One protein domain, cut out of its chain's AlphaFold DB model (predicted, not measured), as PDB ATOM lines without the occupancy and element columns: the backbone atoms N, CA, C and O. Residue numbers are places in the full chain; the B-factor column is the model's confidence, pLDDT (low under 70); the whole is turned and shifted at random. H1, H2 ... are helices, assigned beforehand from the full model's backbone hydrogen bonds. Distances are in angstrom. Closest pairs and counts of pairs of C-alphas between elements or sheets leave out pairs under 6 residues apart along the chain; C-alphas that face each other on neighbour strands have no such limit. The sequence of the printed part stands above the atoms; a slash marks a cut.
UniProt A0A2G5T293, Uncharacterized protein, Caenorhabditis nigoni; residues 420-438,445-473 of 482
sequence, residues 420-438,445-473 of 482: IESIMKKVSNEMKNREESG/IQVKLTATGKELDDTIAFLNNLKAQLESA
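This is residues 420 to 438 and 445 to 473 of the 482 residues of an uncharacterized protein of Caenorhabditis nigoni (UniProt A0A2G5T293). Two helices, H2 and H1, stand at opposite ends of a flat, open shape, with a thread of residues 445 to 453 leading past H1's first turns to the start of H2. Most of H2 sticks out free at one end, and residues 432 to 438 at the other. The printed part has 48 residues, with two named helices, H1 then H2, and no named strand; the class is all helix. It is only just extended, close to loose, with a radius of gyration of the C-alphas of 14.8 A and spans of 45 by 27 by 13 A.

Begin with H2, residues 454 to 473; it is apart from H1, residues 420 to 437. In both helices every O i to N i+4 pair is within hydrogen-bond range.

Find C-alpha 454 at (126.308, 158.059, 157.439); from there H2 runs 28.9 A to C-alpha 473 at (106.590, 139.841, 168.067). H1 runs 25.3 A from C-alpha 420 at (114.094, 153.224, 147.831).

The C-alphas of Gly 438 and Ser 472, the two farthest apart, are 45.4 A apart. Residues 439 to 444 are not printed; C-alphas 438 and 445 are 16.2 A apart across this cut. Residues 450 to 452 and 455 have pLDDT under 70.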
ATOM      1  N   ILE A 420     114.939 153.567 148.984       84.38
ATOM      2  CA  ILE A 420     114.094 153.224 147.831       84.38
ATOM      3  C   ILE A 420     114.759 153.650 146.521       84.38
ATOM      4  O   ILE A 420     114.799 152.859 145.587       84.38
ATOM      5  N   GLU A 421     115.336 154.854 146.450       86.56
ATOM      6  CA  GLU A 421     116.010 155.316 145.228       86.56
ATOM      7  C   GLU A 421     117.207 154.430 144.856       86.56
ATOM      8  O   GLU A 421     117.375 154.076 143.689       86.56
ATOM      9  N   SER A 422     118.006 154.016 145.844       84.31
ATOM     10  CA  SER A 422     119.163 153.137 145.630       84.31
ATOM     11  C   SER A 422     118.738 151.730 145.193       84.31
ATOM     12  O   SER A 422     119.286 151.182 144.233       84.31
ATOM     13  N   ILE A 423     117.699 151.181 145.832       85.88
ATOM     14  CA  ILE A 423     117.111 149.882 145.481       85.88
ATOM     15  C   ILE A 423     116.548 149.929 144.059       85.88
ATOM     16  O   ILE A 423     116.931 149.111 143.227       85.88
ATOM     17  N   MET A 424     115.708 150.917 143.746       89.25
ATOM     18  CA  MET A 424     115.076 151.055 142.431       89.25
ATOM     19  C   MET A 424     116.102 151.266 141.324       89.25
ATOM     20  O   MET A 424     115.988 150.663 140.261       89.25
ATOM     21  N   LYS A 425     117.143 152.069 141.569       91.44
ATOM     22  CA  LYS A 425     118.233 152.257 140.607       91.44
ATOM     23  C   LYS A 425     118.967 150.948 140.334       91.44
ATOM     24  O   LYS A 425     119.265 150.643 139.184       91.44
ATOM     25  N   LYS A 426     119.251 150.163 141.374       89.88
ATOM     26  CA  LYS A 426     119.957 148.888 141.228       89.88
ATOM     27  C   LYS A 426     119.101 147.834 140.527       89.88
ATOM     28  O   LYS A 426     119.605 147.182 139.623       89.88
ATOM     29  N   VAL A 427     117.818 147.737 140.875       90.88
ATOM     30  CA  VAL A 427     116.845 146.881 140.178       90.88
ATOM     31  C   VAL A 427     116.729 147.283 138.709       90.88
ATOM     32  O   VAL A 427     116.812 146.428 137.838       90.88
ATOM     33  N   SER A 428     116.624 148.581 138.416       93.00
ATOM     34  CA  SER A 428     116.543 149.075 137.039       93.00
ATOM     35  C   SER A 428     117.794 148.743 136.226       93.00
ATOM     36  O   SER A 428     117.671 148.352 135.069       93.00
ATOM     37  N   ASN A 429     118.985 148.882 136.813       93.62
ATOM     38  CA  ASN A 429     120.234 148.520 136.145       93.62
ATOM     39  C   ASN A 429     120.327 147.009 135.903       93.62
ATOM     40  O   ASN A 429     120.725 146.593 134.823       93.62
ATOM     41  N   GLU A 430     119.942 146.196 136.884       92.69
ATOM     42  CA  GLU A 430     119.947 144.739 136.757       92.69
ATOM     43  C   GLU A 430     118.975 144.265 135.672       92.69
ATOM     44  O   GLU A 430     119.339 143.450 134.832       92.69
ATOM     45  N   MET A 431     117.759 144.819 135.633       89.81
ATOM     46  CA  MET A 431     116.783 144.513 134.584       89.81
ATOM     47  C   MET A 431     117.308 144.881 133.195       89.81
ATOM     48  O   MET A 431     117.174 144.092 132.266       89.81
ATOM     49  N   LYS A 432     117.962 146.041 133.072       94.62
ATOM     50  CA  LYS A 432     118.593 146.476 131.822       94.62
ATOM     51  C   LYS A 432     119.722 145.535 131.395       94.62
ATOM     52  O   LYS A 432     119.801 145.172 130.231       94.62
ATOM     53  N   ASN A 433     120.551 145.081 132.334       93.12
ATOM     54  CA  ASN A 433     121.607 144.109 132.047       93.12
ATOM     55  C   ASN A 433     121.034 142.754 131.599       93.12
ATOM     56  O   ASN A 433     121.578 142.122 130.698       93.12
ATOM     57  N   ARG A 434     119.926 142.301 132.202       92.44
ATOM     58  CA  ARG A 434     119.236 141.069 131.786       92.44
ATOM     59  C   ARG A 434     118.686 141.187 130.366       92.44
ATOM     60  O   ARG A 434     118.897 140.282 129.567       92.44
ATOM     61  N   GLU A 435     118.086 142.330 130.038       92.81
ATOM     62  CA  GLU A 435     117.626 142.644 128.681       92.81
ATOM     63  C   GLU A 435     118.787 142.641 127.673       92.81
ATOM     64  O   GLU A 435     118.706 141.979 126.642       92.81
ATOM     65  N   GLU A 436     119.903 143.299 128.000       95.25
ATOM     66  CA  GLU A 436     121.093 143.362 127.140       95.25
ATOM     67  C   GLU A 436     121.798 142.006 126.986       95.25
ATOM     68  O   GLU A 436     122.365 141.717 125.934       95.25
ATOM     69  N   SER A 437     121.747 141.155 128.011       94.00
ATOM     70  CA  SER A 437     122.341 139.811 127.980       94.00
ATOM     71  C   SER A 437     121.473 138.758 127.280       94.00
ATOM     72  O   SER A 437     121.928 137.631 127.095       94.00
ATOM     73  N   GLY A 438     120.225 139.082 126.912       94.69
ATOM     74  CA  GLY A 438     119.266 138.112 126.368       94.69
ATOM     75  C   GLY A 438     118.832 137.033 127.371       94.69
ATOM     76  O   GLY A 438     118.178 136.062 126.994       94.69
ATOM     77  N   ILE A 445     116.247 139.097 142.403       83.12
ATOM     78  CA  ILE A 445     117.276 140.132 142.268       83.12
ATOM     79  C   ILE A 445     117.945 140.341 143.626       83.12
ATOM     80  O   ILE A 445     117.344 140.876 144.560       83.12
ATOM     81  N   GLN A 446     119.214 139.951 143.735       82.12
ATOM     82  CA  GLN A 446     120.009 140.215 144.930       82.12
ATOM     83  C   GLN A 446     120.560 141.644 144.902       82.12
ATOM     84  O   GLN A 446     121.488 141.984 144.165       82.12
ATOM     85  N   VAL A 447     120.011 142.512 145.748       77.00
ATOM     86  CA  VAL A 447     120.459 143.904 145.860       77.00
ATOM     87  C   VAL A 447     121.531 144.009 146.946       77.00
ATOM     88  O   VAL A 447     121.228 144.146 148.126       77.00
ATOM     89  N   LYS A 448     122.816 143.994 146.563       79.94
ATOM     90  CA  LYS A 448     123.905 144.343 147.498       79.94
ATOM     91  C   LYS A 448     123.891 145.849 147.766       79.94
ATOM     92  O   LYS A 448     124.258 146.627 146.884       79.94
ATOM     93  N   LEU A 449     123.467 146.260 148.952       73.75
ATOM     94  CA  LEU A 449     123.453 147.661 149.355       73.75
ATOM     95  C   LEU A 449     124.817 148.030 149.947       73.75
ATOM     96  O   LEU A 449     125.233 147.481 150.961       73.75
ATOM     97  N   THR A 450     125.531 148.938 149.289       68.38
ATOM     98  CA  THR A 450     126.754 149.556 149.813       68.38
ATOM     99  C   THR A 450     126.391 150.936 150.321       68.38
ATOM    100  O   THR A 450     126.153 151.836 149.519       68.38
ATOM    101  N   ALA A 451     126.307 151.087 151.637       69.06
ATOM    102  CA  ALA A 451     126.046 152.371 152.265       69.06
ATOM    103  C   ALA A 451     127.377 153.024 152.665       69.06
ATOM    104  O   ALA A 451     128.270 152.356 153.191       69.06
ATOM    105  N   THR A 452     127.533 154.319 152.390       66.00
ATOM    106  CA  THR A 452     128.740 155.068 152.780       66.00
ATOM    107  C   THR A 452     128.519 155.758 154.124       66.00
ATOM    108  O   THR A 452     127.535 156.475 154.285       66.00
ATOM    109  N   GLY A 453     129.421 155.526 155.090       76.50
ATOM    110  CA  GLY A 453     129.494 156.167 156.415       76.50
ATOM    111  C   GLY A 453     128.145 156.430 157.093       76.50
ATOM    112  O   GLY A 453     127.602 155.576 157.779       76.50
ATOM    113  N   LYS A 454     127.578 157.612 156.854       73.44
ATOM    114  CA  LYS A 454     126.308 158.059 157.439       73.44
ATOM    115  C   LYS A 454     125.087 157.232 157.011       73.44
ATOM    116  O   LYS A 454     124.148 157.068 157.779       73.44
ATOM    117  N   GLU A 455     125.071 156.723 155.783       67.81
ATOM    118  CA  GLU A 455     123.978 155.870 155.300       67.81
ATOM    119  C   GLU A 455     124.049 154.467 155.914       67.81
ATOM    120  O   GLU A 455     123.027 153.793 156.044       67.81
ATOM    121  N   LEU A 456     125.255 154.026 156.290       77.38
ATOM    122  CA  LEU A 456     125.470 152.741 156.947       77.38
ATOM    123  C   LEU A 456     124.857 152.775 158.349       77.38
ATOM    124  O   LEU A 456     124.137 151.849 158.702       77.38
ATOM    125  N   ASP A 457     125.042 153.875 159.081       78.31
ATOM    126  CA  ASP A 457     124.443 154.076 160.404       78.31
ATOM    127  C   ASP A 457     122.907 154.074 160.350       78.31
ATOM    128  O   ASP A 457     122.268 153.370 161.133       78.31
ATOM    129  N   ASP A 458     122.303 154.780 159.383       77.38
ATOM    130  CA  ASP A 458     120.844 154.780 159.173       77.38
ATOM    131  C   ASP A 458     120.328 153.363 158.831       77.38
ATOM    132  O   ASP A 458     119.273 152.937 159.312       77.38
ATOM    133  N   THR A 459     121.083 152.604 158.028       76.06
ATOM    134  CA  THR A 459     120.730 151.228 157.636       76.06
ATOM    135  C   THR A 459     120.862 150.260 158.814       76.06
ATOM    136  O   THR A 459     119.975 149.439 159.041       76.06
ATOM    137  N   ILE A 460     121.932 150.373 159.603       81.38
ATOM    138  CA  ILE A 460     122.154 149.576 160.815       81.38
ATOM    139  C   ILE A 460     121.068 149.883 161.850       81.38
ATOM    140  O   ILE A 460     120.503 148.960 162.434       81.38
ATOM    141  N   ALA A 461     120.718 151.156 162.045       81.00
ATOM    142  CA  ALA A 461     119.642 151.558 162.945       81.00
ATOM    143  C   ALA A 461     118.289 150.975 162.512       81.00
ATOM    144  O   ALA A 461     117.542 150.464 163.350       81.00
ATOM    145  N   PHE A 462     117.988 150.992 161.210       84.31
ATOM    146  CA  PHE A 462     116.793 150.352 160.664       84.31
ATOM    147  C   PHE A 462     116.792 148.834 160.899       84.31
ATOM    148  O   PHE A 462     115.798 148.300 161.388       84.31
ATOM    149  N   LEU A 463     117.903 148.144 160.626       84.19
ATOM    150  CA  LEU A 463     118.028 146.698 160.844       84.19
ATOM    151  C   LEU A 463     117.912 146.315 162.326       84.19
ATOM    152  O   LEU A 463     117.270 145.320 162.654       84.19
ATOM    153  N   ASN A 464     118.468 147.118 163.233       85.94
ATOM    154  CA  ASN A 464     118.337 146.900 164.673       85.94
ATOM    155  C   ASN A 464     116.892 147.096 165.147       85.94
ATOM    156  O   ASN A 464     116.400 146.307 165.950       85.94
ATOM    157  N   ASN A 465     116.190 148.103 164.619       86.00
ATOM    158  CA  ASN A 465     114.773 148.313 164.911       86.00
ATOM    159  C   ASN A 465     113.921 147.147 164.382       86.00
ATOM    160  O   ASN A 465     113.098 146.603 165.111       86.00
ATOM    161  N   LEU A 466     114.190 146.700 163.153       81.50
ATOM    162  CA  LEU A 466     113.556 145.531 162.548       81.50
ATOM    163  C   LEU A 466     113.750 144.271 163.406       81.50
ATOM    164  O   LEU A 466     112.792 143.554 163.687       81.50
ATOM    165  N   LYS A 467     114.980 144.030 163.869       88.81
ATOM    166  CA  LYS A 467     115.302 142.911 164.761       88.81
ATOM    167  C   LYS A 467     114.543 143.008 166.086       88.81
ATOM    168  O   LYS A 467     113.962 142.016 166.515       88.81
ATOM    169  N   ALA A 468     114.494 144.191 166.699       85.50
ATOM    170  CA  ALA A 468     113.763 144.411 167.945       85.50
ATOM    171  C   ALA A 468     112.249 144.188 167.784       85.50
ATOM    172  O   ALA A 468     111.617 143.599 168.660       85.50
ATOM    173  N   GLN A 469     111.662 144.600 166.653       79.50
ATOM    174  CA  GLN A 469     110.259 144.314 166.333       79.50
ATOM    175  C   GLN A 469     110.017 142.812 166.158       79.50
ATOM    176  O   GLN A 469     109.024 142.294 166.666       79.50
ATOM    177  N   LEU A 470     110.939 142.102 165.502       79.31
ATOM    178  CA  LEU A 470     110.869 140.651 165.334       79.31
ATOM    179  C   LEU A 470     110.943 139.915 166.682       79.31
ATOM    180  O   LEU A 470     110.183 138.980 166.923       79.31
ATOM    181  N   GLU A 471     111.838 140.339 167.575       85.50
ATOM    182  CA  GLU A 471     111.965 139.777 168.925       85.50
ATOM    183  C   GLU A 471     110.745 140.099 169.798       85.50
ATOM    184  O   GLU A 471     110.233 139.214 170.482       85.50
ATOM    185  N   SER A 472     110.211 141.319 169.705       79.75
ATOM    186  CA  SER A 472     108.988 141.714 170.417       79.75
ATOM    187  C   SER A 472     107.774 140.908 169.945       79.75
ATOM    188  O   SER A 472     106.970 140.457 170.760       79.75
ATOM    189  N   ALA A 473     107.657 140.662 168.636       75.12
ATOM    190  CA  ALA A 473     106.590 139.841 168.067       75.12
ATOM    191  C   ALA A 473     106.676 138.375 168.528       75.12
ATOM    192  O   ALA A 473     105.646 137.768 168.819       75.12
TER     193      ALA A 473